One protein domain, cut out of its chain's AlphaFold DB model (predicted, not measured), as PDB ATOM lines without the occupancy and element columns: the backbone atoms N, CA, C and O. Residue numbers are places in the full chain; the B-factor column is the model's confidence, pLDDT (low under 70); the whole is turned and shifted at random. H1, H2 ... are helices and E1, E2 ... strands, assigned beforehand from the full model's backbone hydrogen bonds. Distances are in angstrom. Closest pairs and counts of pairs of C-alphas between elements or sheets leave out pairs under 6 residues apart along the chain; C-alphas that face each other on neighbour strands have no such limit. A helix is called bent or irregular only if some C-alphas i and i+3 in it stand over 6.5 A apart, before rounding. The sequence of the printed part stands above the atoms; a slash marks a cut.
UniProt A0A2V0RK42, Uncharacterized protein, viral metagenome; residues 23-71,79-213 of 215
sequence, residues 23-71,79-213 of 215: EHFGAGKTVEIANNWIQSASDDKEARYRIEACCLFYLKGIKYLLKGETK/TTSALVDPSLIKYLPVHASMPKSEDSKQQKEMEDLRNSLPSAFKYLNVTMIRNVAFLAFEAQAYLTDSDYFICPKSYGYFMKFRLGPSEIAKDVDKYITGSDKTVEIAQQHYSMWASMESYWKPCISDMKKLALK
ATOM      1  N   GLU A  23     -48.252 -33.087  50.562       43.88
ATOM      2  CA  GLU A  23     -48.046 -33.857  51.787       43.88
ATOM      3  C   GLU A  23     -47.888 -35.344  51.492       43.88
ATOM      4  O   GLU A  23     -48.838 -36.114  51.521       43.88
ATOM      5  N   HIS A  24     -46.643 -35.775  51.306       39.12
ATOM      6  CA  HIS A  24     -46.282 -37.138  51.671       39.12
ATOM      7  C   HIS A  24     -45.011 -37.133  52.538       39.12
ATOM      8  O   HIS A  24     -43.904 -36.897  52.058       39.12
ATOM      9  N   PHE A  25     -45.267 -37.383  53.830       40.69
ATOM     10  CA  PHE A  25     -44.454 -37.971  54.908       40.69
ATOM     11  C   PHE A  25     -43.166 -37.308  55.450       40.69
ATOM     12  O   PHE A  25     -42.266 -36.899  54.722       40.69
ATOM     13  N   GLY A  26     -43.061 -37.349  56.795       38.88
ATOM     14  CA  GLY A  26     -41.824 -37.265  57.587       38.88
ATOM     15  C   GLY A  26     -41.648 -35.992  58.429       38.88
ATOM     16  O   GLY A  26     -40.836 -35.137  58.086       38.88
ATOM     17  N   ALA A  27     -42.363 -35.840  59.545       40.75
ATOM     18  CA  ALA A  27     -42.135 -34.716  60.463       40.75
ATOM     19  C   ALA A  27     -40.744 -34.808  61.140       40.75
ATOM     20  O   ALA A  27     -40.300 -35.891  61.527       40.75
ATOM     21  N   GLY A  28     -40.038 -33.676  61.250       47.81
ATOM     22  CA  GLY A  28     -38.752 -33.530  61.955       47.81
ATOM     23  C   GLY A  28     -37.508 -33.713  61.075       47.81
ATOM     24  O   GLY A  28     -36.857 -32.736  60.707       47.81
ATOM     25  N   LYS A  29     -37.192 -34.954  60.666       55.66
ATOM     26  CA  LYS A  29     -35.965 -35.261  59.886       55.66
ATOM     27  C   LYS A  29     -35.938 -34.628  58.494       55.66
ATOM     28  O   LYS A  29     -34.876 -34.489  57.894       55.66
ATOM     29  N   THR A  30     -37.089 -34.235  57.954       75.25
ATOM     30  CA  THR A  30     -37.172 -33.636  56.615       75.25
ATOM     31  C   THR A  30     -36.531 -32.254  56.532       75.25
ATOM     32  O   THR A  30     -36.165 -31.838  55.434       75.25
ATOM     33  N   VAL A  31     -36.363 -31.548  57.653       81.88
ATOM     34  CA  VAL A  31     -35.637 -30.271  57.685       81.88
ATOM     35  C   VAL A  31     -34.129 -30.502  57.625       81.88
ATOM     36  O   VAL A  31     -33.449 -29.890  56.808       81.88
ATOM     37  N   GLU A  32     -33.610 -31.429  58.429       82.81
ATOM     38  CA  GLU A  32     -32.190 -31.800  58.407       82.81
ATOM     39  C   GLU A  32     -31.795 -32.372  57.043       82.81
ATOM     40  O   GLU A  32     -30.772 -31.993  56.483       82.81
ATOM     41  N   ILE A  33     -32.641 -33.228  56.459       84.75
ATOM     42  CA  ILE A  33     -32.454 -33.753  55.100       84.75
ATOM     43  C   ILE A  33     -32.438 -32.614  54.073       84.75
ATOM     44  O   ILE A  33     -31.602 -32.623  53.170       84.75
ATOM     45  N   ALA A  34     -33.325 -31.622  54.210       88.38
ATOM     46  CA  ALA A  34     -33.334 -30.451  53.340       88.38
ATOM     47  C   ALA A  34     -32.037 -29.638  53.472       88.38
ATOM     48  O   ALA A  34     -31.422 -29.326  52.455       88.38
ATOM     49  N   ASN A  35     -31.575 -29.363  54.696       89.31
ATOM     50  CA  ASN A  35     -30.310 -28.662  54.918       89.31
ATOM     51  C   ASN A  35     -29.124 -29.458  54.354       89.31
ATOM     52  O   ASN A  35     -28.341 -28.915  53.583       89.31
ATOM     53  N   ASN A  36     -29.033 -30.759  54.638       89.75
ATOM     54  CA  ASN A  36     -27.975 -31.629  54.118       89.75
ATOM     55  C   ASN A  36     -27.953 -31.667  52.585       89.75
ATOM     56  O   ASN A  36     -26.887 -31.700  51.975       89.75
ATOM     57  N   TRP A  37     -29.121 -31.628  51.941       92.12
ATOM     58  CA  TRP A  37     -29.210 -31.535  50.487       92.12
ATOM     59  C   TRP A  37     -28.726 -30.181  49.945       92.12
ATOM     60  O   TRP A  37     -28.142 -30.138  48.865       92.12
ATOM     61  N   ILE A  38     -28.907 -29.078  50.674       90.69
ATOM     62  CA  ILE A  38     -28.296 -27.789  50.308       90.69
ATOM     63  C   ILE A  38     -26.774 -27.869  50.474       90.69
ATOM     64  O   ILE A  38     -26.043 -27.491  49.561       90.69
ATOM     65  N   GLN A  39     -26.301 -28.408  51.602       89.81
ATOM     66  CA  GLN A  39     -24.873 -28.530  51.919       89.81
ATOM     67  C   GLN A  39     -24.124 -29.514  51.003       89.81
ATOM     68  O   GLN A  39     -22.902 -29.469  50.934       89.81
ATOM     69  N   SER A  40     -24.829 -30.394  50.285       91.38
ATOM     70  CA  SER A  40     -24.223 -31.310  49.307       91.38
ATOM     71  C   SER A  40     -23.939 -30.674  47.943       91.38
ATOM     72  O   SER A  40     -23.479 -31.362  47.030       91.38
ATOM     73  N   ALA A  41     -24.268 -29.393  47.757       89.06
ATOM     74  CA  ALA A  41     -23.921 -28.660  46.548       89.06
ATOM     75  C   ALA A  41     -22.399 -28.612  46.348       89.06
ATOM     76  O   ALA A  41     -21.637 -28.588  47.313       89.06
ATOM     77  N   SER A  42     -21.952 -28.588  45.089       86.75
ATOM     78  CA  SER A  42     -20.516 -28.590  44.777       86.75
ATOM     79  C   SER A  42     -19.805 -27.308  45.222       86.75
ATOM     80  O   SER A  42     -18.611 -27.337  45.515       86.75
ATOM     81  N   ASP A  43     -20.540 -26.196  45.299       88.75
ATOM     82  CA  ASP A  43     -20.066 -24.906  45.784       88.75
ATOM     83  C   ASP A  43     -21.212 -24.033  46.353       88.75
ATOM     84  O   ASP A  43     -22.406 -24.329  46.212       88.75
ATOM     85  N   ASP A  44     -20.840 -22.908  46.980       85.25
ATOM     86  CA  ASP A  44     -21.776 -21.917  47.536       85.25
ATOM     87  C   ASP A  44     -22.730 -21.336  46.473       85.25
ATOM     88  O   ASP A  44     -23.811 -20.845  46.808       85.25
ATOM     89  N   LYS A  45     -22.332 -21.320  45.195       83.38
ATOM     90  CA  LYS A  45     -23.123 -20.735  44.106       83.38
ATOM     91  C   LYS A  45     -24.244 -21.682  43.689       83.38
ATOM     92  O   LYS A  45     -25.385 -21.250  43.540       83.38
ATOM     93  N   GLU A  46     -23.947 -22.966  43.544       85.88
ATOM     94  CA  GLU A  46     -24.930 -24.009  43.297       85.88
ATOM     95  C   GLU A  46     -25.913 -24.123  44.468       85.88
ATOM     96  O   GLU A  46     -27.121 -24.188  44.232       85.88
ATOM     97  N   ALA A  47     -25.426 -24.067  45.715       87.50
ATOM     98  CA  ALA A  47     -26.279 -24.066  46.904       87.50
ATOM     99  C   ALA A  47     -27.331 -22.946  46.846       87.50
ATOM    100  O   ALA A  47     -28.511 -23.177  47.107       87.50
ATOM    101  N   ARG A  48     -26.943 -21.740  46.422       82.81
ATOM    102  CA  ARG A  48     -27.891 -20.625  46.257       82.81
ATOM    103  C   ARG A  48     -28.882 -20.851  45.143       82.81
ATOM    104  O   ARG A  48     -30.058 -20.595  45.359       82.81
ATOM    105  N   TYR A  49     -28.450 -21.350  43.987       82.81
ATOM    106  CA  TYR A  49     -29.388 -21.650  42.905       82.81
ATOM    107  C   TYR A  49     -30.428 -22.690  43.327       82.81
ATOM    108  O   TYR A  49     -31.600 -22.546  42.982       82.81
ATOM    109  N   ARG A  50     -30.036 -23.682  44.137       87.75
ATOM    110  CA  ARG A  50     -30.965 -24.632  44.767       87.75
ATOM    111  C   ARG A  50     -31.977 -23.934  45.678       87.75
ATOM    112  O   ARG A  50     -33.179 -24.167  45.548       87.75
ATOM    113  N   ILE A  51     -31.514 -23.048  46.562       84.88
ATOM    114  CA  ILE A  51     -32.389 -22.289  47.471       84.88
ATOM    115  C   ILE A  51     -33.337 -21.370  46.679       84.88
ATOM    116  O   ILE A  51     -34.545 -21.379  46.915       84.88
ATOM    117  N   GLU A  52     -32.814 -20.606  45.717       79.62
ATOM    118  CA  GLU A  52     -33.580 -19.703  44.853       79.62
ATOM    119  C   GLU A  52     -34.660 -20.455  44.070       79.62
ATOM    120  O   GLU A  52     -35.814 -20.027  44.063       79.62
ATOM    121  N   ALA A  53     -34.315 -21.595  43.462       80.62
ATOM    122  CA  ALA A  53     -35.268 -22.426  42.735       80.62
ATOM    123  C   ALA A  53     -36.388 -22.932  43.654       80.62
ATOM    124  O   ALA A  53     -37.560 -22.863  43.279       80.62
ATOM    125  N   CYS A  54     -36.058 -23.378  44.870       84.25
ATOM    126  CA  CYS A  54     -37.055 -23.836  45.836       84.25
ATOM    127  C   CYS A  54     -37.983 -22.702  46.296       84.25
ATOM    128  O   CYS A  54     -39.198 -22.891  46.343       84.25
ATOM    129  N   CYS A  55     -37.440 -21.513  46.571       80.12
ATOM    130  CA  CYS A  55     -38.239 -20.340  46.933       80.12
ATOM    131  C   CYS A  55     -39.162 -19.918  45.782       80.12
ATOM    132  O   CYS A  55     -40.354 -19.705  45.994       80.12
ATOM    133  N   LEU A  56     -38.643 -19.855  44.552       75.56
ATOM    134  CA  LEU A  56     -39.432 -19.560  43.353       75.56
ATOM    135  C   LEU A  56     -40.558 -20.570  43.144       75.56
ATOM    136  O   LEU A  56     -41.699 -20.179  42.887       75.56
ATOM    137  N   PHE A  57     -40.245 -21.862  43.269       77.50
ATOM    138  CA  PHE A  57     -41.231 -22.924  43.147       77.50
ATOM    139  C   PHE A  57     -42.320 -22.761  44.202       77.50
ATOM    140  O   PHE A  57     -43.495 -22.746  43.854       77.50
ATOM    141  N   TYR A  58     -41.944 -22.590  45.470       77.44
ATOM    142  CA  TYR A  58     -42.895 -22.473  46.571       77.44
ATOM    143  C   TYR A  58     -43.835 -21.265  46.410       77.44
ATOM    144  O   TYR A  58     -45.036 -21.381  46.635       77.44
ATOM    145  N   LEU A  59     -43.311 -20.125  45.956       70.19
ATOM    146  CA  LEU A  59     -44.080 -18.885  45.836       70.19
ATOM    147  C   LEU A  59     -44.929 -18.797  44.564       70.19
ATOM    148  O   LEU A  59     -46.001 -18.197  44.581       70.19
ATOM    149  N   LYS A  60     -44.429 -19.318  43.435       61.59
ATOM    150  CA  LYS A  60     -45.006 -19.060  42.098       61.59
ATOM    151  C   LYS A  60     -45.055 -20.276  41.181       61.59
ATOM    152  O   LYS A  60     -45.381 -20.130  39.998       61.59
ATOM    153  N   GLY A  61     -44.765 -21.470  41.695       58.53
ATOM    154  CA  GLY A  61     -44.554 -22.675  40.893       58.53
ATOM    155  C   GLY A  61     -45.691 -23.004  39.926       58.53
ATOM    156  O   GLY A  61     -45.471 -23.550  38.859       58.53
ATOM    157  N   ILE A  62     -46.922 -22.591  40.185       53.69
ATOM    158  CA  ILE A  62     -48.027 -22.908  39.273       53.69
ATOM    159  C   ILE A  62     -48.070 -22.044  38.033       53.69
ATOM    160  O   ILE A  62     -48.099 -22.568  36.922       53.69
ATOM    161  N   LYS A  63     -48.121 -20.725  38.216       51.59
ATOM    162  CA  LYS A  63     -48.262 -19.794  37.095       51.59
ATOM    163  C   LYS A  63     -46.991 -19.799  36.268       51.59
ATOM    164  O   LYS A  63     -47.048 -19.865  35.048       51.59
ATOM    165  N   TYR A  64     -45.854 -19.800  36.960       49.78
ATOM    166  CA  TYR A  64     -44.551 -19.706  36.333       49.78
ATOM    167  C   TYR A  64     -44.065 -21.053  35.814       49.78
ATOM    168  O   TYR A  64     -43.519 -21.103  34.716       49.78
ATOM    169  N   LEU A  65     -44.266 -22.135  36.584       52.16
ATOM    170  CA  LEU A  65     -43.683 -23.416  36.217       52.16
ATOM    171  C   LEU A  65     -44.648 -24.317  35.412       52.16
ATOM    172  O   LEU A  65     -44.317 -24.815  34.338       52.16
ATOM    173  N   LEU A  66     -45.885 -24.494  35.869       51.50
ATOM    174  CA  LEU A  66     -46.806 -25.443  35.228       51.50
ATOM    175  C   LEU A  66     -47.638 -24.841  34.086       51.50
ATOM    176  O   LEU A  66     -47.985 -25.559  33.151       51.50
ATOM    177  N   LYS A  67     -47.964 -23.545  34.154       50.50
ATOM    178  CA  LYS A  67     -48.876 -22.884  33.200       50.50
ATOM    179  C   LYS A  67     -48.200 -21.913  32.233       50.50
ATOM    180  O   LYS A  67     -48.804 -21.546  31.231       50.50
ATOM    181  N   GLY A  68     -46.956 -21.514  32.500       47.56
ATOM    182  CA  GLY A  68     -46.202 -20.613  31.626       47.56
ATOM    183  C   GLY A  68     -46.756 -19.198  31.496       47.56
ATOM    184  O   GLY A  68     -46.469 -18.488  30.533       47.56
ATOM    185  N   GLU A  69     -47.571 -18.780  32.454       43.62
ATOM    186  CA  GLU A  69     -48.206 -17.473  32.472       43.62
ATOM    187  C   GLU A  69     -47.247 -16.462  33.111       43.62
ATOM    188  O   GLU A  69     -47.235 -16.253  34.326       43.62
ATOM    189  N   THR A  70     -46.427 -15.808  32.289       43.34
ATOM    190  CA  THR A  70     -45.832 -14.521  32.667       43.34
ATOM    191  C   THR A  70     -46.773 -13.410  32.202       43.34
ATOM    192  O   THR A  70     -47.295 -13.458  31.092       43.34
ATOM    193  N   LYS A  71     -47.001 -12.378  33.025       40.75
ATOM    194  CA  LYS A  71     -47.840 -11.200  32.691       40.75
ATOM    195  C   LYS A  71     -47.340 -10.381  31.473       40.75
ATOM    196  O   LYS A  71     -47.855  -9.295  31.230       40.75
ATOM    197  N   THR A  79     -49.496 -19.218  20.458       33.62
ATOM    198  CA  THR A  79     -49.254 -20.443  21.249       33.62
ATOM    199  C   THR A  79     -48.747 -20.268  22.687       33.62
ATOM    200  O   THR A  79     -47.555 -20.173  22.961       33.62
ATOM    201  N   THR A  80     -49.689 -20.380  23.623       38.41
ATOM    202  CA  THR A  80     -49.499 -20.861  24.999       38.41
ATOM    203  C   THR A  80     -48.649 -22.133  25.032       38.41
ATOM    204  O   THR A  80     -49.172 -23.205  24.746       38.41
ATOM    205  N   SER A  81     -47.357 -22.026  25.356       36.34
ATOM    206  CA  SER A  81     -46.493 -23.117  25.858       36.34
ATOM    207  C   SER A  81     -45.129 -22.568  26.304       36.34
ATOM    208  O   SER A  81     -44.093 -22.967  25.783       36.34
ATOM    209  N   ALA A  82     -45.089 -21.644  27.264       37.22
ATOM    210  CA  ALA A  82     -43.838 -21.353  27.966       37.22
ATOM    211  C   ALA A  82     -43.810 -22.152  29.273       37.22
ATOM    212  O   ALA A  82     -43.894 -21.586  30.352       37.22
ATOM    213  N   LEU A  83     -43.750 -23.486  29.176       45.56
ATOM    214  CA  LEU A  83     -43.384 -24.338  30.316       45.56
ATOM    215  C   LEU A  83     -42.126 -23.763  30.988       45.56
ATOM    216  O   LEU A  83     -41.330 -23.128  30.297       45.56
ATOM    217  N   VAL A  84     -41.979 -23.989  32.301       49.69
ATOM    218  CA  VAL A  84     -40.765 -23.757  33.122       49.69
ATOM    219  C   VAL A  84     -39.531 -23.443  32.310       49.69
ATOM    220  O   VAL A  84     -39.207 -24.252  31.451       49.69
ATOM    221  N   ASP A  85     -38.758 -22.414  32.673       57.25
ATOM    222  CA  ASP A  85     -37.337 -22.412  32.314       57.25
ATOM    223  C   ASP A  85     -36.715 -23.735  32.812       57.25
ATOM    224  O   ASP A  85     -36.448 -23.857  34.016       57.25
ATOM    225  N   PRO A  86     -36.504 -24.749  31.942       57.84
ATOM    226  CA  PRO A  86     -36.196 -26.110  32.378       57.84
ATOM    227  C   PRO A  86     -34.860 -26.161  33.118       57.84
ATOM    228  O   PRO A  86     -34.585 -27.102  33.864       57.84
ATOM    229  N   SER A  87     -34.041 -25.118  32.951       67.25
ATOM    230  CA  SER A  87     -32.774 -24.952  33.641       67.25
ATOM    231  C   SER A  87     -32.921 -24.793  35.156       67.25
ATOM    232  O   SER A  87     -31.959 -25.083  35.862       67.25
ATOM    233  N   LEU A  88     -34.097 -24.405  35.672       71.81
ATOM    234  CA  LEU A  88     -34.366 -24.322  37.113       71.81
ATOM    235  C   LEU A  88     -34.696 -25.682  37.737       71.81
ATOM    236  O   LEU A  88     -34.450 -25.885  38.922       71.81
ATOM    237  N   ILE A  89     -35.202 -26.639  36.951       77.56
ATOM    238  CA  ILE A  89     -35.635 -27.956  37.450       77.56
ATOM    239  C   ILE A  89     -34.457 -28.742  38.024       77.56
ATOM    240  O   ILE A  89     -34.596 -29.396  39.052       77.56
ATOM    241  N   LYS A  90     -33.275 -28.633  37.405       83.94
ATOM    242  CA  LYS A  90     -32.054 -29.307  37.887       83.94
ATOM    243  C   LYS A  90     -31.619 -28.846  39.286       83.94
ATOM    244  O   LYS A  90     -30.811 -29.514  39.916       83.94
ATOM    245  N   TYR A  91     -32.132 -27.702  39.746       87.31
ATOM    246  CA  TYR A  91     -31.880 -27.143  41.070       87.31
ATOM    247  C   TYR A  91     -33.007 -27.442  42.067       87.31
ATOM    248  O   TYR A  91     -32.972 -26.924  43.177       87.31
ATOM    249  N   LEU A  92     -34.003 -28.255  41.706       87.06
ATOM    250  CA  LEU A  92     -35.063 -28.692  42.615       87.06
ATOM    251  C   LEU A  92     -34.790 -30.119  43.115       87.06
ATOM    252  O   LEU A  92     -34.312 -30.960  42.349       87.06
ATOM    253  N   PRO A  93     -35.111 -30.436  44.380       87.44
ATOM    254  CA  PRO A  93     -34.968 -31.786  44.900       87.44
ATOM    255  C   PRO A  93     -35.994 -32.724  44.249       87.44
ATOM    256  O   PRO A  93     -37.184 -32.412  44.136       87.44
ATOM    257  N   VAL A  94     -35.527 -33.911  43.864       86.38
ATOM    258  CA  VAL A  94     -36.329 -34.982  43.261       86.38
ATOM    259  C   VAL A  94     -36.210 -36.266  44.074       86.38
ATOM    260  O   VAL A  94     -35.179 -36.541  44.684       86.38
ATOM    261  N   HIS A  95     -37.267 -37.069  44.076       81.38
ATOM    262  CA  HIS A  95     -37.210 -38.437  44.568       81.38
ATOM    263  C   HIS A  95     -36.439 -39.319  43.579       81.38
ATOM    264  O   HIS A  95     -36.596 -39.185  42.367       81.38
ATOM    265  N   ALA A  96     -35.653 -40.266  44.097       77.44
ATOM    266  CA  ALA A  96     -34.957 -41.260  43.273       77.44
ATOM    267  C   ALA A  96     -35.929 -42.209  42.542       77.44
ATOM    268  O   ALA A  96     -35.599 -42.774  41.503       77.44
ATOM    269  N   SER A  97     -37.132 -42.386  43.087       79.00
ATOM    270  CA  SER A  97     -38.210 -43.200  42.529       79.00
ATOM    271  C   SER A  97     -39.567 -42.573  42.859       79.00
ATOM    272  O   SER A  97     -39.645 -41.632  43.650       79.00
ATOM    273  N   MET A  98     -40.647 -43.064  42.241       78.19
ATOM    274  CA  MET A  98     -41.993 -42.654  42.649       78.19
ATOM    275  C   MET A  98     -42.186 -42.968  44.136       78.19
ATOM    276  O   MET A  98     -41.908 -44.103  44.541       78.19
ATOM    277  N   PRO A  99     -42.646 -41.999  44.949       72.06
ATOM    278  CA  PRO A  99     -42.956 -42.274  46.340       72.06
ATOM    279  C   PRO A  99     -44.009 -43.379  46.447       72.06
ATOM    280  O   PRO A  99     -44.797 -43.605  45.525       72.06
ATOM    281  N   LYS A 100     -43.998 -44.075  47.583       73.00
ATOM    282  CA  LYS A 100     -44.948 -45.138  47.897       73.00
ATOM    283  C   LYS A 100     -45.661 -44.821  49.207       73.00
ATOM    284  O   LYS A 100     -45.022 -44.356  50.148       73.00
ATOM    285  N   SER A 101     -46.956 -45.091  49.249       72.12
ATOM    286  CA  SER A 101     -47.813 -45.094  50.425       72.12
ATOM    287  C   SER A 101     -48.212 -46.532  50.751       72.12
ATOM    288  O   SER A 101     -48.360 -47.363  49.854       72.12
ATOM    289  N   GLU A 102     -48.376 -46.821  52.040       74.44
ATOM    290  CA  GLU A 102     -48.910 -48.099  52.528       74.44
ATOM    291  C   GLU A 102     -50.434 -48.188  52.335       74.44
ATOM    292  O   GLU A 102     -50.993 -49.281  52.257       74.44
ATOM    293  N   ASP A 103     -51.103 -47.039  52.202       80.06
ATOM    294  CA  ASP A 103     -52.519 -46.948  51.857       80.06
ATOM    295  C   ASP A 103     -52.676 -46.990  50.330       80.06
ATOM    296  O   ASP A 103     -52.245 -46.087  49.610       80.06
ATOM    297  N   SER A 104     -53.320 -48.047  49.831       80.12
ATOM    298  CA  SER A 104     -53.514 -48.290  48.399       80.12
ATOM    299  C   SER A 104     -54.378 -47.232  47.709       80.12
ATOM    300  O   SER A 104     -54.171 -46.955  46.525       80.12
ATOM    301  N   LYS A 105     -55.318 -46.605  48.428       77.00
ATOM    302  CA  LYS A 105     -56.137 -45.514  47.893       77.00
ATOM    303  C   LYS A 105     -55.298 -44.247  47.758       77.00
ATOM    304  O   LYS A 105     -55.285 -43.645  46.687       77.00
ATOM    305  N   GLN A 106     -54.540 -43.899  48.798       67.62
ATOM    306  CA  GLN A 106     -53.627 -42.750  48.760       67.62
ATOM    307  C   GLN A 106     -52.520 -42.931  47.717       67.62
ATOM    308  O   GLN A 106     -52.168 -41.982  47.020       67.62
ATOM    309  N   GLN A 107     -51.992 -44.152  47.569       79.81
ATOM    310  CA  GLN A 107     -50.994 -44.463  46.548       79.81
ATOM    311  C   GLN A 107     -51.528 -44.161  45.150       79.81
ATOM    312  O   GLN A 107     -50.853 -43.499  44.364       79.81
ATOM    313  N   LYS A 108     -52.752 -44.610  44.857       78.25
ATOM    314  CA  LYS A 108     -53.389 -44.380  43.562       78.25
ATOM    315  C   LYS A 108     -53.638 -42.893  43.305       78.25
ATOM    316  O   LYS A 108     -53.309 -42.404  42.233       78.25
ATOM    317  N   GLU A 109     -54.157 -42.165  44.293       73.06
ATOM    318  CA  GLU A 109     -54.390 -40.717  44.180       73.06
ATOM    319  C   GLU A 109     -53.086 -39.948  43.905       73.06
ATOM    320  O   GLU A 109     -53.046 -39.067  43.040       73.06
ATOM    321  N   MET A 110     -51.992 -40.316  44.577       72.44
ATOM    322  CA  MET A 110     -50.674 -39.734  44.332       72.44
ATOM    323  C   MET A 110     -50.131 -40.080  42.939       72.44
ATOM    324  O   MET A 110     -49.558 -39.211  42.276       72.44
ATOM    325  N   GLU A 111     -50.267 -41.331  42.497       78.81
ATOM    326  CA  GLU A 111     -49.823 -41.776  41.172       78.81
ATOM    327  C   GLU A 111     -50.592 -41.071  40.056       78.81
ATOM    328  O   GLU A 111     -49.967 -40.529  39.142       78.81
ATOM    329  N   ASP A 112     -51.921 -41.020  40.149       76.38
ATOM    330  CA  ASP A 112     -52.788 -40.337  39.187       76.38
ATOM    331  C   ASP A 112     -52.407 -38.854  39.089       76.38
ATOM    332  O   ASP A 112     -52.202 -38.317  37.992       76.38
ATOM    333  N   LEU A 113     -52.192 -38.201  40.235       70.19
ATOM    334  CA  LEU A 113     -51.772 -36.809  40.266       70.19
ATOM    335  C   LEU A 113     -50.384 -36.604  39.657       70.19
ATOM    336  O   LEU A 113     -50.217 -35.746  38.788       70.19
ATOM    337  N   ARG A 114     -49.373 -37.375  40.075       74.62
ATOM    338  CA  ARG A 114     -48.011 -37.238  39.533       74.62
ATOM    339  C   ARG A 114     -47.977 -37.556  38.044       74.62
ATOM    340  O   ARG A 114     -47.207 -36.937  37.316       74.62
ATOM    341  N   ASN A 115     -48.829 -38.455  37.564       77.25
ATOM    342  CA  ASN A 115     -48.937 -38.757  36.143       77.25
ATOM    343  C   ASN A 115     -49.575 -37.643  35.315       77.25
ATOM    344  O   ASN A 115     -49.244 -37.548  34.132       77.25
ATOM    345  N   SER A 116     -50.399 -36.785  35.924       70.94
ATOM    346  CA  SER A 116     -50.962 -35.595  35.270       70.94
ATOM    347  C   SER A 116     -49.939 -34.472  35.041       70.94
ATOM    348  O   SER A 116     -50.143 -33.602  34.193       70.94
ATOM    349  N   LEU A 117     -48.823 -34.488  35.775       71.25
ATOM    350  CA  LEU A 117     -47.758 -33.497  35.656       71.25
ATOM    351  C   LEU A 117     -46.842 -33.792  34.454       71.25
ATOM    352  O   LEU A 117     -46.634 -34.962  34.104       71.25
ATOM    353  N   PRO A 118     -46.203 -32.764  33.855       72.19
ATOM    354  CA  PRO A 118     -45.188 -32.994  32.834       72.19
ATOM    355  C   PRO A 118     -44.046 -33.862  33.382       72.19
ATOM    356  O   PRO A 118     -43.732 -33.813  34.574       72.19
ATOM    357  N   SER A 119     -43.399 -34.640  32.507       75.56
ATOM    358  CA  SER A 119     -42.374 -35.636  32.871       75.56
ATOM    359  C   SER A 119     -41.300 -35.091  33.821       75.56
ATOM    360  O   SER A 119     -40.934 -35.759  34.785       75.56
ATOM    361  N   ALA A 120     -40.866 -33.850  33.599       72.38
ATOM    362  CA  ALA A 120     -39.844 -33.182  34.396       72.38
ATOM    363  C   ALA A 120     -40.274 -32.839  35.842       72.38
ATOM    364  O   ALA A 120     -39.416 -32.573  36.679       72.38
ATOM    365  N   PHE A 121     -41.575 -32.874  36.160       75.69
ATOM    366  CA  PHE A 121     -42.126 -32.539  37.485       75.69
ATOM    367  C   PHE A 121     -42.578 -33.757  38.280       75.69
ATOM    368  O   PHE A 121     -42.758 -33.657  39.492       75.69
ATOM    369  N   LYS A 122     -42.744 -34.910  37.619       78.19
ATOM    370  CA  LYS A 122     -43.320 -36.111  38.238       78.19
ATOM    371  C   LYS A 122     -42.595 -36.511  39.514       78.19
ATOM    372  O   LYS A 122     -43.238 -36.939  40.464       78.19
ATOM    373  N   TYR A 123     -41.276 -36.347  39.550       79.94
ATOM    374  CA  TYR A 123     -40.424 -36.785  40.654       79.94
ATOM    375  C   TYR A 123     -40.105 -35.689  41.669       79.94
ATOM    376  O   TYR A 123     -39.367 -35.962  42.609       79.94
ATOM    377  N   LEU A 124     -40.633 -34.470  41.529       81.56
ATOM    378  CA  LEU A 124     -40.310 -33.408  42.481       81.56
ATOM    379  C   LEU A 124     -40.694 -33.794  43.912       81.56
ATOM    380  O   LEU A 124     -41.766 -34.363  44.161       81.56
ATOM    381  N   ASN A 125     -39.807 -33.455  44.844       82.94
ATOM    382  CA  ASN A 125     -40.026 -33.600  46.274       82.94
ATOM    383  C   ASN A 125     -40.514 -32.268  46.853       82.94
ATOM    384  O   ASN A 125     -39.734 -31.442  47.327       82.94
ATOM    385  N   VAL A 126     -41.830 -32.057  46.790       78.88
ATOM    386  CA  VAL A 126     -42.468 -30.793  47.191       78.88
ATOM    387  C   VAL A 126     -42.292 -30.509  48.689       78.88
ATOM    388  O   VAL A 126     -42.115 -29.353  49.073       78.88
ATOM    389  N   THR A 127     -42.235 -31.546  49.530       79.56
ATOM    390  CA  THR A 127     -41.926 -31.412  50.962       79.56
ATOM    391  C   THR A 127     -40.540 -30.807  51.180       79.56
ATOM    392  O   THR A 127     -40.403 -29.848  51.938       79.56
ATOM    393  N   MET A 128     -39.512 -31.326  50.496       83.75
ATOM    394  CA  MET A 128     -38.161 -30.765  50.585       83.75
ATOM    395  C   MET A 128     -38.103 -29.348  50.017       83.75
ATOM    396  O   MET A 128     -37.507 -28.486  50.653       83.75
ATOM    397  N   ILE A 129     -38.768 -29.082  48.885       84.94
ATOM    398  CA  ILE A 129     -38.868 -27.726  48.317       84.94
ATOM    399  C   ILE A 129     -39.406 -26.741  49.361       84.94
ATOM    400  O   ILE A 129     -38.795 -25.697  49.594       84.94
ATOM    401  N   ARG A 130     -40.519 -27.084  50.026       84.94
ATOM    402  CA  ARG A 130     -41.120 -26.253  51.078       84.94
ATOM    403  C   ARG A 130     -40.162 -26.048  52.247       84.94
ATOM    404  O   ARG A 130     -39.991 -24.916  52.677       84.94
ATOM    405  N   ASN A 131     -39.528 -27.107  52.747       87.50
ATOM    406  CA  ASN A 131     -38.620 -26.996  53.891       87.50
ATOM    407  C   ASN A 131     -37.401 -26.116  53.577       87.50
ATOM    408  O   ASN A 131     -37.014 -25.309  54.415       87.50
ATOM    409  N   VAL A 132     -36.828 -26.225  52.371       88.69
ATOM    410  CA  VAL A 132     -35.744 -25.335  51.915       88.69
ATOM    411  C   VAL A 132     -36.227 -23.885  51.854       88.69
ATOM    412  O   VAL A 132     -35.546 -22.993  52.357       88.69
ATOM    413  N   ALA A 133     -37.408 -23.643  51.278       85.38
ATOM    414  CA  ALA A 133     -37.982 -22.302  51.201       85.38
ATOM    415  C   ALA A 133     -38.255 -21.715  52.597       85.38
ATOM    416  O   ALA A 133     -37.893 -20.576  52.871       85.38
ATOM    417  N   PHE A 134     -38.824 -22.505  53.509       86.69
ATOM    418  CA  PHE A 134     -39.099 -22.088  54.884       86.69
ATOM    419  C   PHE A 134     -37.825 -21.804  55.670       86.69
ATOM    420  O   PHE A 134     -37.745 -20.755  56.299       86.69
ATOM    421  N   LEU A 135     -36.803 -22.658  55.561       87.94
ATOM    422  CA  LEU A 135     -35.475 -22.389  56.118       87.94
ATOM    423  C   LEU A 135     -34.925 -21.043  55.633       87.94
ATOM    424  O   LEU A 135     -34.395 -20.268  56.427       87.94
ATOM    425  N   ALA A 136     -35.063 -20.757  54.336       85.25
ATOM    426  CA  ALA A 136     -34.567 -19.524  53.740       85.25
ATOM    427  C   ALA A 136     -35.339 -18.292  54.237       85.25
ATOM    428  O   ALA A 136     -34.725 -17.299  54.625       85.25
ATOM    429  N   PHE A 137     -36.672 -18.360  54.282       81.69
ATOM    430  CA  PHE A 137     -37.514 -17.265  54.771       81.69
ATOM    431  C   PHE A 137     -37.320 -17.011  56.267       81.69
ATOM    432  O   PHE A 137     -37.224 -15.861  56.690       81.69
ATOM    433  N   GLU A 138     -37.211 -18.075  57.062       86.06
ATOM    434  CA  GLU A 138     -36.951 -17.990  58.495       86.06
ATOM    435  C   GLU A 138     -35.578 -17.354  58.744       86.06
ATOM    436  O   GLU A 138     -35.471 -16.365  59.467       86.06
ATOM    437  N   ALA A 139     -34.528 -17.842  58.072       83.94
ATOM    438  CA  ALA A 139     -33.183 -17.288  58.189       83.94
ATOM    439  C   ALA A 139     -33.133 -15.802  57.828       83.94
ATOM    440  O   ALA A 139     -32.460 -15.034  58.519       83.94
ATOM    441  N   GLN A 140     -33.880 -15.401  56.797       76.19
ATOM    442  CA  GLN A 140     -33.982 -14.018  56.353       76.19
ATOM    443  C   GLN A 140     -34.667 -13.116  57.384       76.19
ATOM    444  O   GLN A 140     -34.193 -12.008  57.634       76.19
ATOM    445  N   ALA A 141     -35.730 -13.589  58.035       77.44
ATOM    446  CA  ALA A 141     -36.415 -12.831  59.080       77.44
ATOM    447  C   ALA A 141     -35.481 -12.477  60.252       77.44
ATOM    448  O   ALA A 141     -35.569 -11.391  60.824       77.44
ATOM    449  N   TYR A 142     -34.510 -13.344  60.556       77.31
ATOM    450  CA  TYR A 142     -33.479 -13.062  61.557       77.31
ATOM    451  C   TYR A 142     -32.394 -12.067  61.100       77.31
ATOM    452  O   TYR A 142     -31.566 -11.674  61.922       77.31
ATOM    453  N   LEU A 143     -32.338 -11.682  59.820       70.81
ATOM    454  CA  LEU A 143     -31.312 -10.782  59.276       70.81
ATOM    455  C   LEU A 143     -31.725  -9.301  59.247       70.81
ATOM    456  O   LEU A 143     -30.931  -8.494  58.778       70.81
ATOM    457  N   THR A 144     -32.908  -8.969  59.789       55.53
ATOM    458  CA  THR A 144     -33.494  -7.636  60.109       55.53
ATOM    459  C   THR A 144     -33.507  -6.530  59.033       55.53
ATOM    460  O   THR A 144     -34.473  -5.772  59.007       55.53
ATOM    461  N   ASP A 145     -32.565  -6.483  58.087       55.59
ATOM    462  CA  ASP A 145     -32.380  -5.398  57.106       55.59
ATOM    463  C   ASP A 145     -32.108  -5.867  55.663       55.59
ATOM    464  O   ASP A 145     -31.720  -5.066  54.810       55.59
ATOM    465  N   SER A 146     -32.292  -7.150  55.345       50.16
ATOM    466  CA  SER A 146     -32.010  -7.656  53.991       50.16
ATOM    467  C   SER A 146     -33.279  -7.979  53.197       50.16
ATOM    468  O   SER A 146     -34.220  -8.611  53.683       50.16
ATOM    469  N   ASP A 147     -33.297  -7.519  51.948       48.94
ATOM    470  CA  ASP A 147     -34.257  -7.945  50.938       48.94
ATOM    471  C   ASP A 147     -33.799  -9.302  50.397       48.94
ATOM    472  O   ASP A 147     -32.605  -9.499  50.163       48.94
ATOM    473  N   TYR A 148     -34.723 -10.242  50.180       49.72
ATOM    474  CA  TYR A 148     -34.369 -11.474  49.483       49.72
ATOM    475  C   TYR A 148     -33.993 -11.128  48.039       49.72
ATOM    476  O   TYR A 148     -34.742 -10.411  47.380       49.72
ATOM    477  N   PHE A 149     -32.876 -11.641  47.530       46.84
ATOM    478  CA  PHE A 149     -32.547 -11.552  46.111       46.84
ATOM    479  C   PHE A 149     -32.981 -12.843  45.417       46.84
ATOM    480  O   PHE A 149     -32.444 -13.908  45.708       46.84
ATOM    481  N   ILE A 150     -33.963 -12.775  44.520       50.09
ATOM    482  CA  ILE A 150     -34.316 -13.902  43.659       50.09
ATOM    483  C   ILE A 150     -33.858 -13.581  42.238       50.09
ATOM    484  O   ILE A 150     -34.494 -12.799  41.532       50.09
ATOM    485  N   CYS A 151     -32.756 -14.237  41.874       39.78
ATOM    486  CA  CYS A 151     -32.144 -14.397  40.559       39.78
ATOM    487  C   CYS A 151     -31.952 -13.127  39.689       39.78
ATOM    488  O   CYS A 151     -32.920 -12.517  39.229       39.78
ATOM    489  N   PRO A 152     -30.710 -12.792  39.270       37.12
ATOM    490  CA  PRO A 152     -30.475 -11.688  38.335       37.12
ATOM    491  C   PRO A 152     -30.958 -12.015  36.914       37.12
ATOM    492  O   PRO A 152     -31.188 -11.112  36.117       37.12
ATOM    493  N   LYS A 153     -31.047 -13.310  36.574       38.66
ATOM    494  CA  LYS A 153     -31.309 -13.794  35.210       38.66
ATOM    495  C   LYS A 153     -32.776 -14.141  34.950       38.66
ATOM    496  O   LYS A 153     -33.175 -14.192  33.794       38.66
ATOM    497  N   SER A 154     -33.578 -14.318  35.997       41.34
ATOM    498  CA  SER A 154     -35.020 -14.551  35.909       41.34
ATOM    499  C   SER A 154     -35.770 -13.505  36.740       41.34
ATOM    500  O   SER A 154     -36.222 -13.755  37.851       41.34
ATOM    501  N   TYR A 155     -35.924 -12.319  36.143       39.16
ATOM    502  CA  TYR A 155     -36.901 -11.287  36.521       39.16
ATOM    503  C   TYR A 155     -36.766 -10.619  37.902       39.16
ATOM    504  O   TYR A 155     -37.751 -10.059  38.374       39.16
ATOM    505  N   GLY A 156     -35.572 -10.592  38.507       37.12
ATOM    506  CA  GLY A 156     -35.222  -9.646  39.576       37.12
ATOM    507  C   GLY A 156     -36.302  -9.492  40.647       37.12
ATOM    508  O   GLY A 156     -36.875  -8.411  40.794       37.12
ATOM    509  N   TYR A 157     -36.615 -10.571  41.367       46.91
ATOM    510  CA  TYR A 157     -37.627 -10.493  42.417       46.91
ATOM    511  C   TYR A 157     -36.977 -10.196  43.758       46.91
ATOM    512  O   TYR A 157     -36.113 -10.932  44.233       46.91
ATOM    513  N   PHE A 158     -37.459  -9.133  44.391       43.00
ATOM    514  CA  PHE A 158     -37.201  -8.858  45.793       43.00
ATOM    515  C   PHE A 158     -38.466  -9.161  46.579       43.00
ATOM    516  O   PHE A 158     -39.506  -8.548  46.336       43.00
ATOM    517  N   MET A 159     -38.392 -10.091  47.530       45.31
ATOM    518  CA  MET A 159     -39.431 -10.211  48.550       45.31
ATOM    519  C   MET A 159     -38.854  -9.828  49.905       45.31
ATOM    520  O   MET A 159     -37.918 -10.444  50.411       45.31
ATOM    521  N   LYS A 160     -39.437  -8.786  50.497       45.41
ATOM    522  CA  LYS A 160     -39.194  -8.389  51.883       45.41
ATOM    523  C   LYS A 160     -39.947  -9.341  52.806       45.41
ATOM    524  O   LYS A 160     -41.027  -9.005  53.288       45.41
ATOM    525  N   PHE A 161     -39.386 -10.517  53.072       51.97
ATOM    526  CA  PHE A 161     -39.827 -11.323  54.210       51.97
ATOM    527  C   PHE A 161     -39.301 -10.680  55.491       51.97
ATOM    528  O   PHE A 161     -38.204 -10.968  55.953       51.97
ATOM    529  N   ARG A 162     -40.088  -9.754  56.045       56.75
ATOM    530  CA  ARG A 162     -39.820  -9.188  57.376       56.75
ATOM    531  C   ARG A 162     -40.205 -10.144  58.505       56.75
ATOM    532  O   ARG A 162     -39.809  -9.912  59.638       56.75
ATOM    533  N   LEU A 163     -40.990 -11.175  58.194       66.38
ATOM    534  CA  LEU A 163     -41.482 -12.182  59.127       66.38
ATOM    535  C   LEU A 163     -41.187 -13.570  58.561       66.38
ATOM    536  O   LEU A 163     -41.385 -13.806  57.367       66.38
ATOM    537  N   GLY A 164     -40.702 -14.464  59.420       75.88
ATOM    538  CA  GLY A 164     -40.462 -15.862  59.084       75.88
ATOM    539  C   GLY A 164     -41.754 -16.683  59.171       75.88
ATOM    540  O   GLY A 164     -42.710 -16.246  59.822       75.88
ATOM    541  N   PRO A 165     -41.799 -17.869  58.545       81.25
ATOM    542  CA  PRO A 165     -42.879 -18.841  58.706       81.25
ATOM    543  C   PRO A 165     -43.362 -19.039  60.156       81.25
ATOM    544  O   PRO A 165     -44.569 -19.140  60.374       81.25
ATOM    545  N   SER A 166     -42.463 -19.036  61.149       84.94
ATOM    546  CA  SER A 166     -42.835 -19.197  62.569       84.94
ATOM    547  C   SER A 166     -43.662 -18.031  63.123       84.94
ATOM    548  O   SER A 166     -44.547 -18.234  63.951       84.94
ATOM    549  N   GLU A 167     -43.401 -16.805  62.665       81.94
ATOM    550  CA  GLU A 167     -44.181 -15.625  63.062       81.94
ATOM    551  C   GLU A 167     -45.508 -15.550  62.305       81.94
ATOM    552  O   GLU A 167     -46.526 -15.175  62.884       81.94
ATOM    553  N   ILE A 168     -45.523 -15.961  61.031       78.75
ATOM    554  CA  ILE A 168     -46.749 -16.034  60.226       78.75
ATOM    555  C   ILE A 168     -47.742 -17.026  60.845       78.75
ATOM    556  O   ILE A 168     -48.937 -16.747  60.856       78.75
ATOM    557  N   ALA A 169     -47.256 -18.130  61.426       83.56
ATOM    558  CA  ALA A 169     -48.075 -19.160  62.071       83.56
ATOM    559  C   ALA A 169     -49.036 -18.638  63.154       83.56
ATOM    560  O   ALA A 169     -50.046 -19.287  63.427       83.56
ATOM    561  N   LYS A 170     -48.719 -17.497  63.781       84.19
ATOM    562  CA  LYS A 170     -49.505 -16.922  64.880       84.19
ATOM    563  C   LYS A 170     -50.814 -16.289  64.401       84.19
ATOM    564  O   LYS A 170     -51.804 -16.405  65.107       84.19
ATOM    565  N   ASP A 171     -50.805 -15.681  63.213       79.12
ATOM    566  CA  ASP A 171     -51.932 -14.927  62.644       79.12
ATOM    567  C   ASP A 171     -52.004 -15.146  61.113       79.12
ATOM    568  O   ASP A 171     -51.819 -14.214  60.327       79.12
ATOM    569  N   VAL A 172     -52.175 -16.389  60.646       74.00
ATOM    570  CA  VAL A 172     -52.064 -16.711  59.203       74.00
ATOM    571  C   VAL A 172     -53.119 -15.995  58.362       74.00
ATOM    572  O   VAL A 172     -52.811 -15.534  57.265       74.00
ATOM    573  N   ASP A 173     -54.335 -15.856  58.878       71.62
ATOM    574  CA  ASP A 173     -55.464 -15.163  58.246       71.62
ATOM    575  C   ASP A 173     -55.174 -13.684  57.938       71.62
ATOM    576  O   ASP A 173     -55.665 -13.132  56.953       71.62
ATOM    577  N   LYS A 174     -54.313 -13.047  58.735       71.81
ATOM    578  CA  LYS A 174     -53.851 -11.673  58.515       71.81
ATOM    579  C   LYS A 174     -52.871 -11.548  57.349       71.81
ATOM    580  O   LYS A 174     -52.759 -10.467  56.764       71.81
ATOM    581  N   TYR A 175     -52.128 -12.611  57.045       66.56
ATOM    582  CA  TYR A 175     -51.043 -12.586  56.061       66.56
ATOM    583  C   TYR A 175     -51.381 -13.323  54.766       66.56
ATOM    584  O   TYR A 175     -50.819 -12.986  53.728       66.56
ATOM    585  N   ILE A 176     -52.283 -14.304  54.802       64.75
ATOM    586  CA  ILE A 176     -52.645 -15.141  53.659       64.75
ATOM    587  C   ILE A 176     -54.095 -14.875  53.264       64.75
ATOM    588  O   ILE A 176     -55.028 -15.196  53.992       64.75
ATOM    589  N   THR A 177     -54.288 -14.343  52.059       59.81
ATOM    590  CA  THR A 177     -55.618 -14.151  51.466       59.81
ATOM    591  C   THR A 177     -55.989 -15.334  50.568       59.81
ATOM    592  O   THR A 177     -55.182 -15.761  49.735       59.81
ATOM    593  N   GLY A 178     -57.211 -15.856  50.676       63.09
ATOM    594  CA  GLY A 178     -57.670 -16.981  49.859       63.09
ATOM    595  C   GLY A 178     -59.030 -17.523  50.289       63.09
ATOM    596  O   GLY A 178     -59.743 -16.881  51.051       63.09
ATOM    597  N   SER A 179     -59.379 -18.710  49.788       69.56
ATOM    598  CA  SER A 179     -60.524 -19.474  50.308       69.56
ATOM    599  C   SER A 179     -60.241 -19.996  51.722       69.56
ATOM    600  O   SER A 179     -59.071 -20.202  52.055       69.56
ATOM    601  N   ASP A 180     -61.283 -20.314  52.496       71.38
ATOM    602  CA  ASP A 180     -61.152 -20.898  53.844       71.38
ATOM    603  C   ASP A 180     -60.225 -22.119  53.852       71.38
ATOM    604  O   ASP A 180     -59.301 -22.210  54.657       71.38
ATOM    605  N   LYS A 181     -60.380 -23.006  52.860       67.31
ATOM    606  CA  LYS A 181     -59.529 -24.192  52.696       67.31
ATOM    607  C   LYS A 181     -58.060 -23.835  52.442       67.31
ATOM    608  O   LYS A 181     -57.163 -24.567  52.847       67.31
ATOM    609  N   THR A 182     -57.781 -22.726  51.758       61.97
ATOM    610  CA  THR A 182     -56.396 -22.281  51.543       61.97
ATOM    611  C   THR A 182     -55.766 -21.771  52.831       61.97
ATOM    612  O   THR A 182     -54.616 -22.104  53.115       61.97
ATOM    613  N   VAL A 183     -56.515 -20.980  53.600       66.88
ATOM    614  CA  VAL A 183     -56.054 -20.455  54.888       66.88
ATOM    615  C   VAL A 183     -55.829 -21.603  55.872       66.88
ATOM    616  O   VAL A 183     -54.787 -21.641  56.518       66.88
ATOM    617  N   GLU A 184     -56.727 -22.591  55.912       73.38
ATOM    618  CA  GLU A 184     -56.594 -23.791  56.747       73.38
ATOM    619  C   GLU A 184     -55.308 -24.579  56.443       73.38
ATOM    620  O   GLU A 184     -54.535 -24.888  57.350       73.38
ATOM    621  N   ILE A 185     -55.029 -24.863  55.166       68.31
ATOM    622  CA  ILE A 185     -53.813 -25.594  54.765       68.31
ATOM    623  C   ILE A 185     -52.553 -24.788  55.109       68.31
ATOM    624  O   ILE A 185     -51.583 -25.337  55.638       68.31
ATOM    625  N   ALA A 186     -52.558 -23.479  54.838       69.81
ATOM    626  CA  ALA A 186     -51.445 -22.607  55.201       69.81
ATOM    627  C   ALA A 186     -51.216 -22.617  56.722       69.81
ATOM    628  O   ALA A 186     -50.082 -22.788  57.172       69.81
ATOM    629  N   GLN A 187     -52.291 -22.527  57.514       79.62
ATOM    630  CA  GLN A 187     -52.240 -22.631  58.971       79.62
ATOM    631  C   GLN A 187     -51.610 -23.947  59.417       79.62
ATOM    632  O   GLN A 187     -50.711 -23.924  60.256       79.62
ATOM    633  N   GLN A 188     -52.010 -25.079  58.836       79.00
ATOM    634  CA  GLN A 188     -51.417 -26.382  59.149       79.00
ATOM    635  C   GLN A 188     -49.906 -26.396  58.874       79.00
ATOM    636  O   GLN A 188     -49.131 -26.859  59.711       79.00
ATOM    637  N   HIS A 189     -49.450 -25.843  57.745       78.19
ATOM    638  CA  HIS A 189     -48.025 -25.849  57.380       78.19
ATOM    639  C   HIS A 189     -47.182 -24.962  58.270       78.19
ATOM    640  O   HIS A 189     -46.124 -25.393  58.726       78.19
ATOM    641  N   TYR A 190     -47.638 -23.736  58.507       82.50
ATOM    642  CA  TYR A 190     -46.923 -22.789  59.349       82.50
ATOM    643  C   TYR A 190     -46.913 -23.233  60.810       82.50
ATOM    644  O   TYR A 190     -45.873 -23.151  61.456       82.50
ATOM    645  N   SER A 191     -48.018 -23.796  61.307       83.88
ATOM    646  CA  SER A 191     -48.075 -24.363  62.662       83.88
ATOM    647  C   SER A 191     -47.151 -25.569  62.801       83.88
ATOM    648  O   SER A 191     -46.393 -25.664  63.767       83.88
ATOM    649  N   MET A 192     -47.155 -26.472  61.813       83.50
ATOM    650  CA  MET A 192     -46.239 -27.611  61.795       83.50
ATOM    651  C   MET A 192     -44.785 -27.133  61.760       83.50
ATOM    652  O   MET A 192     -43.966 -27.620  62.535       83.50
ATOM    653  N   TRP A 193     -44.456 -26.153  60.916       86.12
ATOM    654  CA  TRP A 193     -43.126 -25.546  60.878       86.12
ATOM    655  C   TRP A 193     -42.712 -24.956  62.228       86.12
ATOM    656  O   TRP A 193     -41.648 -25.304  62.737       86.12
ATOM    657  N   ALA A 194     -43.566 -24.133  62.841       87.06
ATOM    658  CA  ALA A 194     -43.306 -23.541  64.150       87.06
ATOM    659  C   ALA A 194     -43.053 -24.619  65.219       87.06
ATOM    660  O   ALA A 194     -42.134 -24.493  66.023       87.06
ATOM    661  N   SER A 195     -43.796 -25.731  65.176       87.38
ATOM    662  CA  SER A 195     -43.609 -26.852  66.109       87.38
ATOM    663  C   SER A 195     -42.276 -27.600  65.942       87.38
ATOM    664  O   SER A 195     -41.838 -28.292  66.857       87.38
ATOM    665  N   MET A 196     -41.603 -27.455  64.793       87.25
ATOM    666  CA  MET A 196     -40.327 -28.108  64.476       87.25
ATOM    667  C   MET A 196     -39.093 -27.254  64.824       87.25
ATOM    668  O   MET A 196     -38.011 -27.524  64.301       87.25
ATOM    669  N   GLU A 197     -39.218 -26.244  65.696       89.69
ATOM    670  CA  GLU A 197     -38.127 -25.308  66.032       89.69
ATOM    671  C   GLU A 197     -36.814 -25.989  66.409       89.69
ATOM    672  O   GLU A 197     -35.752 -25.591  65.928       89.69
ATOM    673  N   SER A 198     -36.870 -27.060  67.199       88.38
ATOM    674  CA  SER A 198     -35.681 -27.821  67.593       88.38
ATOM    675  C   SER A 198     -34.886 -28.386  66.409       88.38
ATOM    676  O   SER A 198     -33.675 -28.558  66.536       88.38
ATOM    677  N   TYR A 199     -35.533 -28.633  65.265       86.69
ATOM    678  CA  TYR A 199     -34.911 -29.177  64.056       86.69
ATOM    679  C   TYR A 199     -34.425 -28.091  63.097       86.69
ATOM    680  O   TYR A 199     -33.332 -28.209  62.546       86.69
ATOM    681  N   TRP A 200     -35.209 -27.030  62.869       89.56
ATOM    682  CA  TRP A 200     -34.825 -25.999  61.896       89.56
ATOM    683  C   TRP A 200     -33.890 -24.940  62.469       89.56
ATOM    684  O   TRP A 200     -33.041 -24.428  61.738       89.56
ATOM    685  N   LYS A 201     -33.990 -24.622  63.763       90.38
ATOM    686  CA  LYS A 201     -33.197 -23.554  64.388       90.38
ATOM    687  C   LYS A 201     -31.684 -23.772  64.272       90.38
ATOM    688  O   LYS A 201     -30.996 -22.804  63.936       90.38
ATOM    689  N   PRO A 202     -31.139 -24.993  64.457       90.25
ATOM    690  CA  PRO A 202     -29.717 -25.253  64.230       90.25
ATOM    691  C   PRO A 202     -29.266 -24.972  62.787       90.25
ATOM    692  O   PRO A 202     -28.161 -24.477  62.577       90.25
ATOM    693  N   CYS A 203     -30.130 -25.209  61.795       89.81
ATOM    694  CA  CYS A 203     -29.820 -25.018  60.374       89.81
ATOM    695  C   CYS A 203     -29.801 -23.541  59.940       89.81
ATOM    696  O   CYS A 203     -29.243 -23.203  58.895       89.81
ATOM    697  N   ILE A 204     -30.384 -22.630  60.729       88.12
ATOM    698  CA  ILE A 204     -30.504 -21.208  60.368       88.12
ATOM    699  C   ILE A 204     -29.139 -20.538  60.166       88.12
ATOM    700  O   ILE A 204     -29.000 -19.683  59.292       88.12
ATOM    701  N   SER A 205     -28.123 -20.909  60.951       84.19
ATOM    702  CA  SER A 205     -26.778 -20.326  60.822       84.19
ATOM    703  C   SER A 205     -26.172 -20.593  59.441       84.19
ATOM    704  O   SER A 205     -25.626 -19.685  58.811       84.19
ATOM    705  N   ASP A 206     -26.328 -21.814  58.936       83.81
ATOM    706  CA  ASP A 206     -25.808 -22.209  57.628       83.81
ATOM    707  C   ASP A 206     -26.555 -21.495  56.501       83.81
ATOM    708  O   ASP A 206     -25.936 -20.939  55.591       83.81
ATOM    709  N   MET A 207     -27.880 -21.394  56.623       84.19
ATOM    710  CA  MET A 207     -28.718 -20.657  55.674       84.19
ATOM    711  C   MET A 207     -28.350 -19.174  55.599       84.19
ATOM    712  O   MET A 207     -28.239 -18.617  54.506       84.19
ATOM    713  N   LYS A 208     -28.087 -18.532  56.744       79.50
ATOM    714  CA  LYS A 208     -27.645 -17.129  56.785       79.50
ATOM    715  C   LYS A 208     -26.327 -16.925  56.044       79.50
ATOM    716  O   LYS A 208     -26.204 -15.968  55.284       79.50
ATOM    717  N   LYS A 209     -25.345 -17.818  56.219       78.38
ATOM    718  CA  LYS A 209     -24.046 -17.721  55.520       78.38
ATOM    719  C   LYS A 209     -24.216 -17.765  53.998       78.38
ATOM    720  O   LYS A 209     -23.562 -16.998  53.291       78.38
ATOM    721  N   LEU A 210     -25.107 -18.630  53.513       74.25
ATOM    722  CA  LEU A 210     -25.401 -18.785  52.087       74.25
ATOM    723  C   LEU A 210     -26.193 -17.600  51.515       74.25
ATOM    724  O   LEU A 210     -25.952 -17.204  50.377       74.25
ATOM    725  N   ALA A 211     -27.083 -16.991  52.302       60.66
ATOM    726  CA  ALA A 211     -27.850 -15.811  51.897       60.66
ATOM    727  C   ALA A 211     -27.011 -14.511  51.879       60.66
ATOM    728  O   ALA A 211     -27.233 -13.647  51.034       60.66
ATOM    729  N   LEU A 212     -26.029 -14.370  52.779       51.62
ATOM    730  CA  LEU A 212     -25.310 -13.106  53.020       51.62
ATOM    731  C   LEU A 212     -24.101 -12.834  52.115       51.62
ATOM    732  O   LEU A 212     -23.719 -11.677  51.933       51.62
ATOM    733  N   LYS A 213     -23.442 -13.858  51.568       50.34
ATOM    734  CA  LYS A 213     -22.226 -13.643  50.765       50.34
ATOM    735  C   LYS A 213     -22.610 -13.029  49.408       50.34
ATOM    736  O   LYS A 213     -23.110 -13.737  48.549       50.34
TER     737      LYS A 213
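AT A GLANCE: This is residues 23 to 71 and 79 to 213 of the 215 residues of an uncharacterized protein of viral metagenome (UniProt A0A2V0RK42). A core of crossed helices has H5 in its middle, crossed by H2 and by the side-by-side pair H1 and H9; H3 packs on H2, a tiny hairpin E1 E2 lies beside H2, and H8 with the short H6 and H7 joins the core through H6 and H5. H4 lies off to one side, touching no other helix. The 184 printed residues hold, in order, H1 to H5, E1, E2 and H6 to H9, mostly helix, with one antiparallel sheet, E1 - E2. The whole is compact, with a radius of gyration of the C-alphas of 16.5 A and spans of 44 by 37 by 36 A.

HOW THE PARTS SIT: H1, residues 29 to 39, touches H2, residues 44 to 66, at a steep tilt of 59 degrees; the closest C-alphas, of Ile 38 and Ala 47, are 5.4 A apart. H3, residues 86 to 91, touches H2, closest at the C-alphas of Arg 50 and Tyr 91, 4.6 A. H4, residues 104 to 116, touches no helix. H5, residues 126 to 141, touches H2 at a steep tilt of 66 degrees, with C-alphas 55 and 133 closest at 4.7 A. Strands E1, residues 148 to 150, and E2, residues 157 to 159, form an antiparallel hairpin, with N 150 and O 157 within hydrogen-bond range at 2.8 A. H6, residues 165 to 168, touches H5, with C-alphas 138 and 165 closest at 6.0 A. H8, residues 180 to 195, touches H6, with C-alphas 166 and 194 closest at 4.6 A, and H7, residues 172 to 175, with C-alphas 172 and 187 closest at 5.9 A. H9, residues 197 to 212, touches H1 at a shallow tilt of 17 degrees, the same way, with C-alphas 31 and 200 closest at 6.1 A. Every O i to N i+4 pair is within hydrogen-bond range in H1, H4, H5 and H8, against 17 of 19 in H2, 8 of 12 in H9 and 0 of 2 in H3, where 2 of 3 O i to N i+3 pairs are; H6 and H7 are too short for such a pair.

IN THESE COORDINATES: H1 begins at C-alpha 29, (-35.965, -35.261, 59.886), and spans 15.2 A. H2 spans 28.1 A and is irregular, with a kink of 100 degrees near residue 60. H4 spans 18.4 A, H5 22.4 A and H8 22.2 A. H9 spans 22.0 A, ends at C-alpha 212, (-25.310, -13.106, 53.020), and is irregular, only just: C-alphas 202 and 205 are 6.7 A apart.

THE WHOLE: The two C-alphas farthest apart, of Thr 79 and Ser 198, are 48.9 A apart. Residues 72 to 78 are not printed; C-alphas 71 and 79 are 14.8 A apart across the cut. The link from H3 to H4 is long. The mean pLDDT of the printed part is 71.2, and 62 residues are under 70, among them 60 to 71 and 144 to 163.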